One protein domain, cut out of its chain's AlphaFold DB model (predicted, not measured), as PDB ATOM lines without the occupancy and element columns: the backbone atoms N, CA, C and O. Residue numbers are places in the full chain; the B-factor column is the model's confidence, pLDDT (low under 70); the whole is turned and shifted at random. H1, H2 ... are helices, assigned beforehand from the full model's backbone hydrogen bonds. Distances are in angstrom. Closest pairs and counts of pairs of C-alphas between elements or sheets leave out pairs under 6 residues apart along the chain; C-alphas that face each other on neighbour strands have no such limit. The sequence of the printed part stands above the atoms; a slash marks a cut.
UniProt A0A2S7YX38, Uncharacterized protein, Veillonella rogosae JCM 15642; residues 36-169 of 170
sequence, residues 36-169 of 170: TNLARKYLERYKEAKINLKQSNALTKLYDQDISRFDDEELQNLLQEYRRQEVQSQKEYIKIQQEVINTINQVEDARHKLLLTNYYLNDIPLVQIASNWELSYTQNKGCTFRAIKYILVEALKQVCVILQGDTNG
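This is residues 36 to 169 of the 170 residues of an uncharacterized protein of Veillonella rogosae JCM 15642 (UniProt A0A2S7YX38). A lopsided T: H3, with H1 packed along part of it, makes the long stem, and H6 crosses its end. H4 and H5 fill one corner of the crossing. The 134 printed residues, with six named helices and no named strand, are all helix and loose, radius of gyration of the C-alphas 20.2 A, spans 68 by 39 by 20 A.

H3, residues 72 to 105, touches H1, residues 36 to 55, with residues 86 to 100 alone (C-alphas of Tyr 93 and Ala 49 closest, 5.1 A), opposite ways at a shallow tilt of 31 degrees. H2, residues 58 to 63, touches residues 78 to 86 of H3 alone, closest at the C-alphas of Ala 58 and Tyr 82, 4.8 A. H4, residues 110 to 121, forms a hairpin with H3, closest at the C-alphas of Lys 113 and Ile 104, 5.9 A; H1, H3 and H4 are an up-and-down bundle, each running against the one before. H6, residues 145 to 168, touches H4 about perpendicular, 89 degrees, closest at the C-alphas of Ala 155 and His 112, 5.1 A. H5, residues 126 to 132, touches H6. O i to N i+4 pairs are within hydrogen-bond range throughout H2, H3, H4 and H6, in 14 of 16 in H1 and 2 of 3 in H5.

H3 spans 48.6 A from C-alpha 72 at (87.803, 43.796, -21.537); H6 spans 35.0 A to C-alpha 168 at (91.292, 17.944, 24.685).

The C-alphas farthest apart, of Asp 71 and Tyr 137, are 68.8 A apart. The printed part has no cut; the link H5 to H6 is long. The model's pLDDT is under 70 at residues 134 to 141 and 166 to 169.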
ATOM      1  N   THR A  36      75.870  12.575  18.069       92.81
ATOM      2  CA  THR A  36      76.029  12.021  16.713       92.81
ATOM      3  C   THR A  36      75.539  12.973  15.616       92.81
ATOM      4  O   THR A  36      75.944  12.835  14.462       92.81
ATOM      5  N   ASN A  37      74.700  13.959  15.955       91.75
ATOM      6  CA  ASN A  37      74.282  15.013  15.034       91.75
ATOM      7  C   ASN A  37      75.437  15.972  14.726       91.75
ATOM      8  O   ASN A  37      75.648  16.307  13.561       91.75
ATOM      9  N   LEU A  38      76.210  16.364  15.738       93.56
ATOM     10  CA  LEU A  38      77.404  17.185  15.553       93.56
ATOM     11  C   LEU A  38      78.478  16.437  14.749       93.56
ATOM     12  O   LEU A  38      79.007  16.983  13.783       93.56
ATOM     13  N   ALA A  39      78.723  15.159  15.063       94.81
ATOM     14  CA  ALA A  39      79.634  14.313  14.284       94.81
ATOM     15  C   ALA A  39      79.190  14.149  12.821       94.81
ATOM     16  O   ALA A  39      80.015  14.204  11.912       94.81
ATOM     17  N   ARG A  40      77.882  14.000  12.566       95.06
ATOM     18  CA  ARG A  40      77.341  13.967  11.200       95.06
ATOM     19  C   ARG A  40      77.652  15.260  10.450       95.06
ATOM     20  O   ARG A  40      78.214  15.186   9.362       95.06
ATOM     21  N   LYS A  41      77.346  16.418  11.045       94.25
ATOM     22  CA  LYS A  41      77.629  17.731  10.442       94.25
ATOM     23  C   LYS A  41      79.114  17.899  10.130       94.25
ATOM     24  O   LYS A  41      79.462  18.369   9.054       94.25
ATOM     25  N   TYR A  42      79.990  17.466  11.038       95.56
ATOM     26  CA  TYR A  42      81.435  17.489  10.814       95.56
ATOM     27  C   TYR A  42      81.837  16.718   9.546       95.56
ATOM     28  O   TYR A  42      82.593  17.244   8.734       95.56
ATOM     29  N   LEU A  43      81.309  15.507   9.347       96.38
ATOM     30  CA  LEU A  43      81.606  14.693   8.162       96.38
ATOM     31  C   LEU A  43      80.941  15.245   6.886       96.38
ATOM     32  O   LEU A  43      81.512  15.148   5.800       96.38
ATOM     33  N   GLU A  44      79.755  15.849   7.000       95.25
ATOM     34  CA  GLU A  44      79.026  16.464   5.880       95.25
ATOM     35  C   GLU A  44      79.737  17.694   5.297       95.25
ATOM     36  O   GLU A  44      79.602  17.935   4.095       95.25
ATOM     37  N   ARG A  45      80.597  18.377   6.074       94.56
ATOM     38  CA  ARG A  45      81.465  19.468   5.581       94.56
ATOM     39  C   ARG A  45      82.246  19.079   4.327       94.56
ATOM     40  O   ARG A  45      82.483  19.926   3.474       94.56
ATOM     41  N   TYR A  46      82.641  17.812   4.181       93.94
ATOM     42  CA  TYR A  46      83.329  17.349   2.973       93.94
ATOM     43  C   TYR A  46      82.443  17.438   1.722       93.94
ATOM     44  O   TYR A  46      82.901  17.879   0.665       93.94
ATOM     45  N   LYS A  47      81.162  17.069   1.833       89.69
ATOM     46  CA  LYS A  47      80.205  17.163   0.721       89.69
ATOM     47  C   LYS A  47      79.929  18.616   0.363       89.69
ATOM     48  O   LYS A  47      79.931  18.963  -0.815       89.69
ATOM     49  N   GLU A  48      79.756  19.461   1.374       90.81
ATOM     50  CA  GLU A  48      79.583  20.904   1.201       90.81
ATOM     51  C   GLU A  48      80.807  21.525   0.517       90.81
ATOM     52  O   GLU A  48      80.665  22.207  -0.495       90.81
ATOM     53  N   ALA A  49      82.019  21.196   0.969       90.69
ATOM     54  CA  ALA A  49      83.257  21.669   0.358       90.69
ATOM     55  C   ALA A  49      83.404  21.212  -1.103       90.69
ATOM     56  O   ALA A  49      83.832  21.986  -1.957       90.69
ATOM     57  N   LYS A  50      83.008  19.973  -1.421       89.56
ATOM     58  CA  LYS A  50      82.997  19.440  -2.794       89.56
ATOM     59  C   LYS A  50      82.014  20.195  -3.695       89.56
ATOM     60  O   LYS A  50      82.314  20.422  -4.868       89.56
ATOM     61  N   ILE A  51      80.846  20.573  -3.172       88.94
ATOM     62  CA  ILE A  51      79.849  21.384  -3.889       88.94
ATOM     63  C   ILE A  51      80.376  22.805  -4.101       88.94
ATOM     64  O   ILE A  51      80.372  23.284  -5.235       88.94
ATOM     65  N   ASN A  52      80.894  23.437  -3.047       87.00
ATOM     66  CA  ASN A  52      81.459  24.784  -3.103       87.00
ATOM     67  C   ASN A  52      82.614  24.857  -4.101       87.00
ATOM     68  O   ASN A  52      82.666  25.780  -4.906       87.00
ATOM     69  N   LEU A  53      83.487  23.845  -4.130       88.12
ATOM     70  CA  LEU A  53      84.563  23.757  -5.112       88.12
ATOM     71  C   LEU A  53      84.021  23.766  -6.550       88.12
ATOM     72  O   LEU A  53      84.502  24.536  -7.379       88.12
ATOM     73  N   LYS A  54      82.987  22.969  -6.848       85.62
ATOM     74  CA  LYS A  54      82.347  22.975  -8.176       85.62
ATOM     75  C   LYS A  54      81.742  24.336  -8.524       85.62
ATOM     76  O   LYS A  54      81.920  24.801  -9.643       85.62
ATOM     77  N   GLN A  55      81.061  24.974  -7.573       83.25
ATOM     78  CA  GLN A  55      80.456  26.299  -7.757       83.25
ATOM     79  C   GLN A  55      81.497  27.423  -7.848       83.25
ATOM     80  O   GLN A  55      81.215  28.489  -8.387       83.25
ATOM     81  N   SER A  56      82.702  27.206  -7.319       78.75
ATOM     82  CA  SER A  56      83.788  28.186  -7.336       78.75
ATOM     83  C   SER A  56      84.524  28.277  -8.673       78.75
ATOM     84  O   SER A  56      85.348  29.174  -8.822       78.75
ATOM     85  N   ASN A  57      84.221  27.394  -9.636       84.56
ATOM     86  CA  ASN A  57      84.850  27.390 -10.956       84.56
ATOM     87  C   ASN A  57      84.695  28.758 -11.637       84.56
ATOM     88  O   ASN A  57      83.581  29.196 -11.941       84.56
ATOM     89  N   ALA A  58      85.827  29.418 -11.888       78.38
ATOM     90  CA  ALA A  58      85.836  30.784 -12.388       78.38
ATOM     91  C   ALA A  58      85.177  30.924 -13.766       78.38
ATOM     92  O   ALA A  58      84.498  31.916 -14.027       78.38
ATOM     93  N   LEU A  59      85.342  29.923 -14.634       75.38
ATOM     94  CA  LEU A  59      84.773  29.930 -15.980       75.38
ATOM     95  C   LEU A  59      83.265  29.699 -15.955       75.38
ATOM     96  O   LEU A  59      82.548  30.360 -16.696       75.38
ATOM     97  N   THR A  60      82.777  28.812 -15.085       78.12
ATOM     98  CA  THR A  60      81.334  28.610 -14.900       78.12
ATOM     99  C   THR A  60      80.672  29.887 -14.389       78.12
ATOM    100  O   THR A  60      79.695  30.333 -14.976       78.12
ATOM    101  N   LYS A  61      81.258  30.542 -13.378       79.00
ATOM    102  CA  LYS A  61      80.734  31.812 -12.849       79.00
ATOM    103  C   LYS A  61      80.704  32.932 -13.883       79.00
ATOM    104  O   LYS A  61      79.748  33.697 -13.912       79.00
ATOM    105  N   LEU A  62      81.750  33.042 -14.704       78.81
ATOM    106  CA  LEU A  62      81.783  34.003 -15.805       78.81
ATOM    107  C   LEU A  62      80.708  33.694 -16.843       78.81
ATOM    108  O   LEU A  62      80.002  34.597 -17.261       78.81
ATOM    109  N   TYR A  63      80.561  32.430 -17.233       76.69
ATOM    110  CA  TYR A  63      79.576  32.018 -18.233       76.69
ATOM    111  C   TYR A  63      78.125  32.214 -17.767       76.69
ATOM    112  O   TYR A  63      77.259  32.524 -18.579       76.69
ATOM    113  N   ASP A  64      77.864  32.072 -16.465       79.06
ATOM    114  CA  ASP A  64      76.551  32.328 -15.860       79.06
ATOM    115  C   ASP A  64      76.192  33.828 -15.815       79.06
ATOM    116  O   ASP A  64      75.047  34.184 -15.519       79.06
ATOM    117  N   GLN A  65      77.144  34.722 -16.107       77.62
ATOM    118  CA  GLN A  65      76.897  36.154 -16.245       77.62
ATOM    119  C   GLN A  65      76.689  36.562 -17.704       77.62
ATOM    120  O   GLN A  65      77.228  35.969 -18.635       77.62
ATOM    121  N   ASP A  66      75.931  37.641 -17.907       75.25
ATOM    122  CA  ASP A  66      75.797  38.284 -19.215       75.25
ATOM    123  C   ASP A  66      77.086  39.057 -19.544       75.25
ATOM    124  O   ASP A  66      77.164  40.278 -19.392       75.25
ATOM    125  N   ILE A  67      78.122  38.317 -19.957       73.38
ATOM    126  CA  ILE A  67      79.478  38.830 -20.209       73.38
ATOM    127  C   ILE A  67      79.545  39.894 -21.307       73.38
ATOM    128  O   ILE A  67      80.537  40.604 -21.410       73.38
ATOM    129  N   SER A  68      78.482  40.031 -22.106       76.00
ATOM    130  CA  SER A  68      78.370  41.025 -23.177       76.00
ATOM    131  C   SER A  68      78.311  42.474 -22.677       76.00
ATOM    132  O   SER A  68      78.433  43.403 -23.473       76.00
ATOM    133  N   ARG A  69      78.102  42.669 -21.368       81.62
ATOM    134  CA  ARG A  69      77.949  43.983 -20.730       81.62
ATOM    135  C   ARG A  69      79.232  44.549 -20.135       81.62
ATOM    136  O   ARG A  69      79.203  45.703 -19.722       81.62
ATOM    137  N   PHE A  70      80.291  43.752 -20.055       81.25
ATOM    138  CA  PHE A  70      81.561  44.167 -19.466       81.25
ATOM    139  C   PHE A  70      82.550  44.546 -20.560       81.25
ATOM    140  O   PHE A  70      82.575  43.918 -21.622       81.25
ATOM    141  N   ASP A  71      83.372  45.554 -20.291       86.31
ATOM    142  CA  ASP A  71      84.550  45.802 -21.114       86.31
ATOM    143  C   ASP A  71      85.672  44.782 -20.816       86.31
ATOM    144  O   ASP A  71      85.600  43.980 -19.877       86.31
ATOM    145  N   ASP A  72      86.711  44.770 -21.653       84.50
ATOM    146  CA  ASP A  72      87.803  43.796 -21.537       84.50
ATOM    147  C   ASP A  72      88.566  43.913 -20.202       84.50
ATOM    148  O   ASP A  72      89.088  42.913 -19.698       84.50
ATOM    149  N   GLU A  73      88.641  45.109 -19.610       88.12
ATOM    150  CA  GLU A  73      89.361  45.357 -18.358       88.12
ATOM    151  C   GLU A  73      88.538  44.884 -17.150       88.12
ATOM    152  O   GLU A  73      89.048  44.184 -16.269       88.12
ATOM    153  N   GLU A  74      87.236  45.167 -17.143       85.81
ATOM    154  CA  GLU A  74      86.256  44.654 -16.189       85.81
ATOM    155  C   GLU A  74      86.205  43.123 -16.210       85.81
ATOM    156  O   GLU A  74      86.257  42.486 -15.152       85.81
ATOM    157  N   LEU A  75      86.192  42.513 -17.401       85.62
ATOM    158  CA  LEU A  75      86.190  41.059 -17.560       85.62
ATOM    159  C   LEU A  75      87.476  40.424 -17.004       85.62
ATOM    160  O   LEU A  75      87.422  39.395 -16.322       85.62
ATOM    161  N   GLN A  76      88.640  41.035 -17.258       86.81
ATOM    162  CA  GLN A  76      89.918  40.559 -16.720       86.81
ATOM    163  C   GLN A  76      89.976  40.654 -15.194       86.81
ATOM    164  O   GLN A  76      90.415  39.701 -14.539       86.81
ATOM    165  N   ASN A  77      89.501  41.759 -14.623       88.69
ATOM    166  CA  ASN A  77      89.440  41.948 -13.176       88.69
ATOM    167  C   ASN A  77      88.495  40.931 -12.514       88.69
ATOM    168  O   ASN A  77      88.856  40.301 -11.515       88.69
ATOM    169  N   LEU A  78      87.320  40.692 -13.107       87.31
ATOM    170  CA  LEU A  78      86.357  39.705 -12.616       87.31
ATOM    171  C   LEU A  78      86.927  38.278 -12.667       87.31
ATOM    172  O   LEU A  78      86.810  37.513 -11.705       87.31
ATOM    173  N   LEU A  79      87.612  37.931 -13.762       87.56
ATOM    174  CA  LEU A  79      88.285  36.642 -13.915       87.56
ATOM    175  C   LEU A  79      89.388  36.445 -12.867       87.56
ATOM    176  O   LEU A  79      89.524  35.342 -12.330       87.56
ATOM    177  N   GLN A  80      90.181  37.477 -12.563       89.19
ATOM    178  CA  GLN A  80      91.201  37.397 -11.514       89.19
ATOM    179  C   GLN A  80      90.584  37.137 -10.138       89.19
ATOM    180  O   GLN A  80      91.061  36.258  -9.411       89.19
ATOM    181  N   GLU A  81      89.506  37.841  -9.795       88.94
ATOM    182  CA  GLU A  81      88.814  37.651  -8.521       88.94
ATOM    183  C   GLU A  81      88.214  36.242  -8.412       88.94
ATOM    184  O   GLU A  81      88.408  35.554  -7.408       88.94
ATOM    185  N   TYR A  82      87.566  35.742  -9.465       88.94
ATOM    186  CA  TYR A  82      87.028  34.382  -9.455       88.94
ATOM    187  C   TYR A  82      88.111  33.314  -9.368       88.94
ATOM    188  O   TYR A  82      87.952  32.361  -8.608       88.94
ATOM    189  N   ARG A  83      89.250  33.486 -10.048       89.00
ATOM    190  CA  ARG A  83      90.398  32.578  -9.894       89.00
ATOM    191  C   ARG A  83      90.933  32.577  -8.466       89.00
ATOM    192  O   ARG A  83      91.270  31.519  -7.937       89.00
ATOM    193  N   ARG A  84      90.990  33.739  -7.812       90.19
ATOM    194  CA  ARG A  84      91.397  33.839  -6.405       90.19
ATOM    195  C   ARG A  84      90.419  33.095  -5.487       90.19
ATOM    196  O   ARG A  84      90.863  32.362  -4.601       90.19
ATOM    197  N   GLN A  85      89.112  33.244  -5.706       89.31
ATOM    198  CA  GLN A  85      88.076  32.520  -4.958       89.31
ATOM    199  C   GLN A  85      88.128  31.006  -5.204       89.31
ATOM    200  O   GLN A  85      87.963  30.225  -4.264       89.31
ATOM    201  N   GLU A  86      88.395  30.583  -6.440       90.00
ATOM    202  CA  GLU A  86      88.559  29.176  -6.808       90.00
ATOM    203  C   GLU A  86      89.744  28.550  -6.064       90.00
ATOM    204  O   GLU A  86      89.593  27.519  -5.411       90.00
ATOM    205  N   VAL A  87      90.907  29.213  -6.061       91.75
ATOM    206  CA  VAL A  87      92.092  28.752  -5.315       91.75
ATOM    207  C   VAL A  87      91.807  28.662  -3.816       91.75
ATOM    208  O   VAL A  87      92.235  27.712  -3.158       91.75
ATOM    209  N   GLN A  88      91.081  29.630  -3.254       90.88
ATOM    210  CA  GLN A  88      90.699  29.585  -1.843       90.88
ATOM    211  C   GLN A  88      89.776  28.395  -1.544       90.88
ATOM    212  O   GLN A  88      90.008  27.671  -0.575       90.88
ATOM    213  N   SER A  89      88.794  28.145  -2.412       90.38
ATOM    214  CA  SER A  89      87.862  27.017  -2.292       90.38
ATOM    215  C   SER A  89      88.580  25.669  -2.430       90.38
ATOM    216  O   SER A  89      88.291  24.734  -1.688       90.38
ATOM    217  N   GLN A  90      89.575  25.574  -3.320       91.75
ATOM    218  CA  GLN A  90      90.444  24.398  -3.452       91.75
ATOM    219  C   GLN A  90      91.243  24.131  -2.171       91.75
ATOM    220  O   GLN A  90      91.287  22.993  -1.701       91.75
ATOM    221  N   LYS A  91      91.852  25.166  -1.577       94.00
ATOM    222  CA  LYS A  91      92.598  25.036  -0.314       94.00
ATOM    223  C   LYS A  91      91.703  24.560   0.825       94.00
ATOM    224  O   LYS A  91      92.088  23.664   1.573       94.00
ATOM    225  N   GLU A  92      90.517  25.148   0.950       92.25
ATOM    226  CA  GLU A  92      89.543  24.758   1.965       92.25
ATOM    227  C   GLU A  92      89.063  23.316   1.764       92.25
ATOM    228  O   GLU A  92      89.061  22.535   2.715       92.25
ATOM    229  N   TYR A  93      88.759  22.930   0.523       93.81
ATOM    230  CA  TYR A  93      88.397  21.557   0.179       93.81
ATOM    231  C   TYR A  93      89.485  20.553   0.574       93.81
ATOM    232  O   TYR A  93      89.179  19.567   1.240       93.81
ATOM    233  N   ILE A  94      90.752  20.811   0.228       93.50
ATOM    234  CA  ILE A  94      91.873  19.923   0.579       93.50
ATOM    235  C   ILE A  94      92.011  19.802   2.099       93.50
ATOM    236  O   ILE A  94      92.167  18.695   2.614       93.50
ATOM    237  N   LYS A  95      91.918  20.921   2.825       95.50
ATOM    238  CA  LYS A  95      91.985  20.929   4.290       95.50
ATOM    239  C   LYS A  95      90.873  20.073   4.901       95.50
ATOM    240  O   LYS A  95      91.160  19.180   5.694       95.50
ATOM    241  N   ILE A  96      89.621  20.301   4.502       95.12
ATOM    242  CA  ILE A  96      88.461  19.550   5.006       95.12
ATOM    243  C   ILE A  96      88.566  18.070   4.632       95.12
ATOM    244  O   ILE A  96      88.286  17.202   5.457       95.12
ATOM    245  N   GLN A  97      88.996  17.764   3.408       94.06
ATOM    246  CA  GLN A  97      89.207  16.393   2.961       94.06
ATOM    247  C   GLN A  97      90.222  15.673   3.859       94.06
ATOM    248  O   GLN A  97      89.956  14.555   4.296       94.06
ATOM    249  N   GLN A  98      91.356  16.308   4.162       95.00
ATOM    250  CA  GLN A  98      92.369  15.742   5.053       95.00
ATOM    251  C   GLN A  98      91.839  15.559   6.478       95.00
ATOM    252  O   GLN A  98      92.014  14.483   7.042       95.00
ATOM    253  N   GLU A  99      91.159  16.565   7.038       95.56
ATOM    254  CA  GLU A  99      90.517  16.489   8.359       95.56
ATOM    255  C   GLU A  99      89.574  15.279   8.447       95.56
ATOM    256  O   GLU A  99      89.741  14.415   9.308       95.56
ATOM    257  N   VAL A 100      88.633  15.158   7.506       96.50
ATOM    258  CA  VAL A 100      87.619  14.093   7.506       96.50
ATOM    259  C   VAL A 100      88.238  12.711   7.279       96.50
ATOM    260  O   VAL A 100      87.891  11.767   7.991       96.50
ATOM    261  N   ILE A 101      89.167  12.571   6.326       95.44
ATOM    262  CA  ILE A 101      89.857  11.295   6.072       95.44
ATOM    263  C   ILE A 101      90.655  10.864   7.302       95.44
ATOM    264  O   ILE A 101      90.587   9.699   7.694       95.44
ATOM    265  N   ASN A 102      91.381  11.787   7.937       96.31
ATOM    266  CA  ASN A 102      92.163  11.486   9.132       96.31
ATOM    267  C   ASN A 102      91.261  11.042  10.286       96.31
ATOM    268  O   ASN A 102      91.559  10.031  10.918       96.31
ATOM    269  N   THR A 103      90.132  11.722  10.513       96.88
ATOM    270  CA  THR A 103      89.146  11.311  11.523       96.88
ATOM    271  C   THR A 103      88.600   9.909  11.235       96.88
ATOM    272  O   THR A 103      88.583   9.065  12.126       96.88
ATOM    273  N   ILE A 104      88.202   9.610   9.992       96.31
ATOM    274  CA  ILE A 104      87.699   8.274   9.622       96.31
ATOM    275  C   ILE A 104      88.791   7.204   9.786       96.31
ATOM    276  O   ILE A 104      88.512   6.091  10.230       96.31
ATOM    277  N   ASN A 105      90.047   7.523   9.474       95.88
ATOM    278  CA  ASN A 105      91.158   6.582   9.608       95.88
ATOM    279  C   ASN A 105      91.466   6.200  11.060       95.88
ATOM    280  O   ASN A 105      91.955   5.089  11.276       95.88
ATOM    281  N   GLN A 106      91.149   7.064  12.026       96.12
ATOM    282  CA  GLN A 106      91.295   6.788  13.459       96.12
ATOM    283  C   GLN A 106      90.192   5.877  14.028       96.12
ATOM    284  O   GLN A 106      90.330   5.374  15.136       96.12
ATOM    285  N   VAL A 107      89.114   5.620  13.278       95.81
ATOM    286  CA  VAL A 107      88.066   4.663  13.669       95.81
ATOM    287  C   VAL A 107      88.661   3.251  13.725       95.81
ATOM    288  O   VAL A 107      89.240   2.775  12.743       95.81
ATOM    289  N   GLU A 108      88.529   2.582  14.870       91.75
ATOM    290  CA  GLU A 108      89.150   1.272  15.113       91.75
ATOM    291  C   GLU A 108      88.462   0.150  14.328       91.75
ATOM    292  O   GLU A 108      89.122  -0.696  13.722       91.75
ATOM    293  N   ASP A 109      87.126   0.157  14.290       92.56
ATOM    294  CA  ASP A 109      86.356  -0.871  13.594       92.56
ATOM    295  C   ASP A 109      86.436  -0.672  12.069       92.56
ATOM    296  O   ASP A 109      85.954   0.317  11.507       92.56
ATOM    297  N   ALA A 110      87.022  -1.654  11.377       91.31
ATOM    298  CA  ALA A 110      87.188  -1.642   9.926       91.31
ATOM    299  C   ALA A 110      85.854  -1.549   9.162       91.31
ATOM    300  O   ALA A 110      85.792  -0.918   8.104       91.31
ATOM    301  N   ARG A 111      84.772  -2.134   9.691       90.56
ATOM    302  CA  ARG A 111      83.436  -2.040   9.090       90.56
ATOM    303  C   ARG A 111      82.873  -0.643   9.261       90.56
ATOM    304  O   ARG A 111      82.369  -0.083   8.294       90.56
ATOM    305  N   HIS A 112      82.995  -0.046  10.444       95.12
ATOM    306  CA  HIS A 112      82.579   1.344  10.645       95.12
ATOM    307  C   HIS A 112      83.366   2.296   9.740       95.12
ATOM    308  O   HIS A 112      82.765   3.138   9.076       95.12
ATOM    309  N   LYS A 113      84.682   2.101   9.618       95.00
ATOM    310  CA  LYS A 113      85.530   2.858   8.690       95.00
ATOM    311  C   LYS A 113      85.050   2.741   7.245       95.00
ATOM    312  O   LYS A 113      84.862   3.754   6.577       95.00
ATOM    313  N   LEU A 114      84.785   1.521   6.775       93.12
ATOM    314  CA  LEU A 114      84.265   1.278   5.428       93.12
ATOM    315  C   LEU A 114      82.890   1.933   5.213       93.12
ATOM    316  O   LEU A 114      82.659   2.529   4.159       93.12
ATOM    317  N   LEU A 115      81.994   1.856   6.205       94.94
ATOM    318  CA  LEU A 115      80.676   2.497   6.158       94.94
ATOM    319  C   LEU A 115      80.798   4.011   5.993       94.94
ATOM    320  O   LEU A 115      80.180   4.584   5.098       94.94
ATOM    321  N   LEU A 116      81.599   4.646   6.852       96.56
ATOM    322  CA  LEU A 116      81.793   6.093   6.860       96.56
ATOM    323  C   LEU A 116      82.439   6.566   5.554       96.56
ATOM    324  O   LEU A 116      81.942   7.510   4.946       96.56
ATOM    325  N   THR A 117      83.473   5.871   5.075       95.25
ATOM    326  CA  THR A 117      84.116   6.160   3.785       95.25
ATOM    327  C   THR A 117      83.118   6.073   2.635       95.25
ATOM    328  O   THR A 117      82.984   7.015   1.854       95.25
ATOM    329  N   ASN A 118      82.362   4.980   2.536       94.62
ATOM    330  CA  ASN A 118      81.420   4.807   1.434       94.62
ATOM    331  C   ASN A 118      80.286   5.835   1.462       94.62
ATOM    332  O   ASN A 118      79.905   6.358   0.417       94.62
ATOM    333  N   TYR A 119      79.768   6.148   2.648       95.50
ATOM    334  CA  TYR A 119      78.629   7.048   2.785       95.50
ATOM    335  C   TYR A 119      79.003   8.536   2.674       95.50
ATOM    336  O   TYR A 119      78.285   9.308   2.028       95.50
ATOM    337  N   TYR A 120      80.111   8.958   3.294       95.38
ATOM    338  CA  TYR A 120      80.508  10.369   3.348       95.38
ATOM    339  C   TYR A 120      81.520  10.762   2.271       95.38
ATOM    340  O   TYR A 120      81.391  11.854   1.728       95.38
ATOM    341  N   LEU A 121      82.489   9.901   1.935       93.75
ATOM    342  CA  LEU A 121      83.544  10.240   0.969       93.75
ATOM    343  C   LEU A 121      83.180   9.851  -0.469       93.75
ATOM    344  O   LEU A 121      83.418  10.626  -1.397       93.75
ATOM    345  N   ASN A 122      82.572   8.674  -0.647       93.19
ATOM    346  CA  ASN A 122      82.210   8.142  -1.967       93.19
ATOM    347  C   ASN A 122      80.773   8.480  -2.397       93.19
ATOM    348  O   ASN A 122      80.364   8.089  -3.487       93.19
ATOM    349  N   ASP A 123      80.007   9.188  -1.561       91.56
ATOM    350  CA  ASP A 123      78.614   9.576  -1.823       91.56
ATOM    351  C   ASP A 123      77.672   8.400  -2.164       91.56
ATOM    352  O   ASP A 123      76.663   8.577  -2.848       91.56
ATOM    353  N   ILE A 124      77.961   7.191  -1.668       92.56
ATOM    354  CA  ILE A 124      77.124   6.014  -1.923       92.56
ATOM    355  C   ILE A 124      75.887   6.071  -1.013       92.56
ATOM    356  O   ILE A 124      76.032   6.139   0.213       92.56
ATOM    357  N   PRO A 125      74.657   5.998  -1.558       93.25
ATOM    358  CA  PRO A 125      73.445   5.997  -0.750       93.25
ATOM    359  C   PRO A 125      73.429   4.852   0.263       93.25
ATOM    360  O   PRO A 125      73.724   3.703  -0.066       93.25
ATOM    361  N   LEU A 126      72.986   5.138   1.489       91.56
ATOM    362  CA  LEU A 126      72.963   4.154   2.575       91.56
ATOM    363  C   LEU A 126      72.140   2.899   2.228       91.56
ATOM    364  O   LEU A 126      72.471   1.807   2.674       91.56
ATOM    365  N   VAL A 127      71.100   3.041   1.398       91.25
ATOM    366  CA  VAL A 127      70.301   1.916   0.878       91.25
ATOM    367  C   VAL A 127      71.150   0.982   0.012       91.25
ATOM    368  O   VAL A 127      71.071  -0.231   0.166       91.25
ATOM    369  N   GLN A 128      72.000   1.533  -0.855       90.31
ATOM    370  CA  GLN A 128      72.893   0.747  -1.706       90.31
ATOM    371  C   GLN A 128      73.992   0.065  -0.884       90.31
ATOM    372  O   GLN A 128      74.326  -1.090  -1.141       90.31
ATOM    373  N   ILE A 129      74.514   0.751   0.138       90.38
ATOM    374  CA  ILE A 129      75.450   0.150   1.095       90.38
ATOM    375  C   ILE A 129      74.774  -1.012   1.833       90.38
ATOM    376  O   ILE A 129      75.363  -2.081   1.952       90.38
ATOM    377  N   ALA A 130      73.522  -0.830   2.270       89.44
ATOM    378  CA  ALA A 130      72.759  -1.856   2.972       89.44
ATOM    379  C   ALA A 130      72.610  -3.131   2.143       89.44
ATOM    380  O   ALA A 130      72.780  -4.205   2.702       89.44
ATOM    381  N   SER A 131      72.350  -3.029   0.835       85.94
ATOM    382  CA  SER A 131      72.192  -4.185  -0.061       85.94
ATOM    383  C   SER A 131      73.462  -5.026  -0.217       85.94
ATOM    384  O   SER A 131      73.375  -6.226  -0.454       85.94
ATOM    385  N   ASN A 132      74.635  -4.412  -0.058       82.81
ATOM    386  CA  ASN A 132      75.934  -5.066  -0.237       82.81
ATOM    387  C   ASN A 132      76.670  -5.313   1.087       82.81
ATOM    388  O   ASN A 132      77.815  -5.756   1.076       82.81
ATOM    389  N   TRP A 133      76.036  -5.010   2.221       82.12
ATOM    390  CA  TRP A 133      76.663  -5.102   3.533       82.12
ATOM    391  C   TRP A 133      76.925  -6.559   3.915       82.12
ATOM    392  O   TRP A 133      75.986  -7.347   4.027       82.12
ATOM    393  N   GLU A 134      78.183  -6.931   4.129       68.94
ATOM    394  CA  GLU A 134      78.510  -8.281   4.584       68.94
ATOM    395  C   GLU A 134      78.134  -8.447   6.061       68.94
ATOM    396  O   GLU A 134      78.707  -7.820   6.959       68.94
ATOM    397  N   LEU A 135      77.154  -9.313   6.322       62.25
ATOM    398  CA  LEU A 135      76.854  -9.796   7.662       62.25
ATOM    399  C   LEU A 135      77.854 -10.906   7.992       62.25
ATOM    400  O   LEU A 135      77.909 -11.930   7.312       62.25
ATOM    401  N   SER A 136      78.663 -10.710   9.035       50.91
ATOM    402  CA  SER A 136      79.581 -11.750   9.507       50.91
ATOM    403  C   SER A 136      78.851 -13.069   9.725       50.91
ATOM    404  O   SER A 136      77.807 -13.084  10.375       50.91
ATOM    405  N   TYR A 137      79.464 -14.156   9.248       48.22
ATOM    406  CA  TYR A 137      79.055 -15.555   9.429       48.22
ATOM    407  C   TYR A 137      77.938 -16.083   8.521       48.22
ATOM    408  O   TYR A 137      77.574 -17.250   8.646       48.22
ATOM    409  N   THR A 138      77.440 -15.305   7.557       54.75
ATOM    410  CA  THR A 138      76.475 -15.808   6.566       54.75
ATOM    411  C   THR A 138      76.944 -15.536   5.142       54.75
ATOM    412  O   THR A 138      77.443 -14.456   4.859       54.75
ATOM    413  N   GLN A 139      76.709 -16.473   4.214       57.81
ATOM    414  CA  GLN A 139      76.868 -16.237   2.766       57.81
ATOM    415  C   GLN A 139      75.855 -15.209   2.212       57.81
ATOM    416  O   GLN A 139      75.902 -14.855   1.035       57.81
ATOM    417  N   ASN A 140      74.939 -14.723   3.057       61.62
ATOM    418  CA  ASN A 140      73.946 -13.722   2.704       61.62
ATOM    419  C   ASN A 140      74.577 -12.329   2.695       61.62
ATOM    420  O   ASN A 140      75.083 -11.843   3.708       61.62
ATOM    421  N   LYS A 141      74.506 -11.681   1.532       68.62
ATOM    422  CA  LYS A 141      74.827 -10.267   1.372       68.62
ATOM    423  C   LYS A 141      73.619  -9.419   1.742       68.62
ATOM    424  O   LYS A 141      72.483  -9.746   1.401       68.62
ATOM    425  N   GLY A 142      73.905  -8.304   2.387       78.06
ATOM    426  CA  GLY A 142      72.955  -7.252   2.669       78.06
ATOM    427  C   GLY A 142      72.377  -7.295   4.078       78.06
ATOM    428  O   GLY A 142      72.368  -8.313   4.763       78.06
ATOM    429  N   CYS A 143      71.875  -6.149   4.525       84.62
ATOM    430  CA  CYS A 143      71.190  -5.992   5.800       84.62
ATOM    431  C   CYS A 143      69.966  -5.085   5.648       84.62
ATOM    432  O   CYS A 143      69.786  -4.388   4.648       84.62
ATOM    433  N   THR A 144      69.095  -5.084   6.658       88.62
ATOM    434  CA  THR A 144      67.940  -4.181   6.647       88.62
ATOM    435  C   THR A 144      68.387  -2.725   6.757       88.62
ATOM    436  O   THR A 144      69.375  -2.398   7.418       88.62
ATOM    437  N   PHE A 145      67.594  -1.811   6.197       89.25
ATOM    438  CA  PHE A 145      67.865  -0.376   6.315       89.25
ATOM    439  C   PHE A 145      67.905   0.109   7.777       89.25
ATOM    440  O   PHE A 145      68.633   1.035   8.127       89.25
ATOM    441  N   ARG A 146      67.141  -0.540   8.663       90.81
ATOM    442  CA  ARG A 146      67.185  -0.265  10.102       90.81
ATOM    443  C   ARG A 146      68.525  -0.681  10.713       90.81
ATOM    444  O   ARG A 146      69.066   0.070  11.520       90.81
ATOM    445  N   ALA A 147      69.052  -1.841  10.324       90.56
ATOM    446  CA  ALA A 147      70.331  -2.339  10.817       90.56
ATOM    447  C   ALA A 147      71.492  -1.436  10.383       90.56
ATOM    448  O   ALA A 147      72.271  -1.011  11.231       90.56
ATOM    449  N   ILE A 148      71.565  -1.052   9.102       92.12
ATOM    450  CA  ILE A 148      72.648  -0.171   8.637       92.12
ATOM    451  C   ILE A 148      72.591   1.214   9.292       92.12
ATOM    452  O   ILE A 148      73.626   1.797   9.592       92.12
ATOM    453  N   LYS A 149      71.386   1.734   9.575       94.12
ATOM    454  CA  LYS A 149      71.217   2.989  10.320       94.12
ATOM    455  C   LYS A 149      71.750   2.880  11.741       94.12
ATOM    456  O   LYS A 149      72.389   3.812  12.212       94.12
ATOM    457  N   TYR A 150      71.483   1.763  12.409       93.81
ATOM    458  CA  TYR A 150      72.018   1.511  13.741       93.81
ATOM    459  C   TYR A 150      73.550   1.447  13.716       93.81
ATOM    460  O   TYR A 150      74.198   2.151  14.480       93.81
ATOM    461  N   ILE A 151      74.129   0.702  12.769       93.44
ATOM    462  CA  ILE A 151      75.588   0.615  12.592       93.44
ATOM    463  C   ILE A 151      76.186   1.999  12.295       93.44
ATOM    464  O   ILE A 151      77.223   2.352  12.847       93.44
ATOM    465  N   LEU A 152      75.521   2.823  11.478       95.94
ATOM    466  CA  LEU A 152      75.958   4.196  11.218       95.94
ATOM    467  C   LEU A 152      75.972   5.044  12.497       95.94
ATOM    468  O   LEU A 152      76.885   5.841  12.684       95.94
ATOM    469  N   VAL A 153      74.980   4.883  13.378       95.81
ATOM    470  CA  VAL A 153      74.954   5.577  14.674       95.81
ATOM    471  C   VAL A 153      76.120   5.127  15.553       95.81
ATOM    472  O   VAL A 153      76.802   5.985  16.103       95.81
ATOM    473  N   GLU A 154      76.405   3.827  15.640       95.50
ATOM    474  CA  GLU A 154      77.563   3.320  16.394       95.50
ATOM    475  C   GLU A 154      78.896   3.822  15.817       95.50
ATOM    476  O   GLU A 154      79.771   4.263  16.562       95.50
ATOM    477  N   ALA A 155      79.027   3.865  14.488       96.44
ATOM    478  CA  ALA A 155      80.183   4.456  13.822       96.44
ATOM    479  C   ALA A 155      80.339   5.952  14.165       96.44
ATOM    480  O   ALA A 155      81.439   6.412  14.463       96.44
ATOM    481  N   LEU A 156      79.238   6.713  14.183       97.00
ATOM    482  CA  LEU A 156      79.246   8.129  14.563       97.00
ATOM    483  C   LEU A 156      79.617   8.346  16.035       97.00
ATOM    484  O   LEU A 156      80.255   9.348  16.345       97.00
ATOM    485  N   LYS A 157      79.280   7.420  16.943       95.50
ATOM    486  CA  LYS A 157      79.739   7.489  18.341       95.50
ATOM    487  C   LYS A 157      81.261   7.388  18.443       95.50
ATOM    488  O   LYS A 157      81.854   8.153  19.198       95.50
ATOM    489  N   GLN A 158      81.898   6.505  17.666       95.50
ATOM    490  CA  GLN A 158      83.367   6.424  17.619       95.50
ATOM    491  C   GLN A 158      83.978   7.734  17.102       95.50
ATOM    492  O   GLN A 158      84.954   8.223  17.662       95.50
ATOM    493  N   VAL A 159      83.350   8.361  16.101       96.50
ATOM    494  CA  VAL A 159      83.758   9.687  15.610       96.50
ATOM    495  C   VAL A 159      83.633  10.761  16.697       96.50
ATOM    496  O   VAL A 159      84.546  11.567  16.841       96.50
ATOM    497  N   CYS A 160      82.569  10.760  17.511       94.94
ATOM    498  CA  CYS A 160      82.463  11.673  18.658       94.94
ATOM    499  C   CYS A 160      83.631  11.510  19.643       94.94
ATOM    500  O   CYS A 160      84.151  12.510  20.130       94.94
ATOM    501  N   VAL A 161      84.049  10.271  19.930       94.12
ATOM    502  CA  VAL A 161      85.193   9.997  20.819       94.12
ATOM    503  C   VAL A 161      86.480  10.578  20.244       94.12
ATOM    504  O   VAL A 161      87.205  11.263  20.960       94.12
ATOM    505  N   ILE A 162      86.727  10.361  18.952       94.69
ATOM    506  CA  ILE A 162      87.905  10.886  18.253       94.69
ATOM    507  C   ILE A 162      87.928  12.419  18.308       94.69
ATOM    508  O   ILE A 162      88.908  13.009  18.754       94.69
ATOM    509  N   LEU A 163      86.822  13.072  17.939       93.12
ATOM    510  CA  LEU A 163      86.731  14.536  17.899       93.12
ATOM    511  C   LEU A 163      86.806  15.176  19.296       93.12
ATOM    512  O   LEU A 163      87.352  16.270  19.451       93.12
ATOM    513  N   GLN A 164      86.306  14.499  20.333       90.50
ATOM    514  CA  GLN A 164      86.490  14.942  21.716       90.50
ATOM    515  C   GLN A 164      87.946  14.767  22.191       90.50
ATOM    516  O   GLN A 164      88.458  15.596  22.941       90.50
ATOM    517  N   GLY A 165      88.619  13.692  21.769       80.50
ATOM    518  CA  GLY A 165      90.036  13.458  22.058       80.50
ATOM    519  C   GLY A 165      90.944  14.502  21.405       80.50
ATOM    520  O   GLY A 165      91.826  15.043  22.069       80.50
ATOM    521  N   ASP A 166      90.667  14.856  20.148       67.12
ATOM    522  CA  ASP A 166      91.395  15.896  19.412       67.12
ATOM    523  C   ASP A 166      91.196  17.299  20.018       67.12
ATOM    524  O   ASP A 166      92.109  18.118  19.976       67.12
ATOM    525  N   THR A 167      90.037  17.582  20.625       60.16
ATOM    526  CA  THR A 167      89.757  18.884  21.270       60.16
ATOM    527  C   THR A 167      90.377  19.039  22.660       60.16
ATOM    528  O   THR A 167      90.577  20.166  23.105       60.16
ATOM    529  N   ASN A 168      90.709  17.937  23.338       54.44
ATOM    530  CA  ASN A 168      91.292  17.944  24.685       54.44
ATOM    531  C   ASN A 168      92.815  17.684  24.703       54.44
ATOM    532  O   ASN A 168      93.403  17.639  25.784       54.44
ATOM    533  N   GLY A 169      93.453  17.481  23.543       47.34
ATOM    534  CA  GLY A 169      94.809  16.925  23.454       47.34
ATOM    535  C   GLY A 169      95.751  17.524  22.404       47.34
ATOM    536  O   GLY A 169      96.790  16.913  22.150       47.34
TER     537      GLY A 169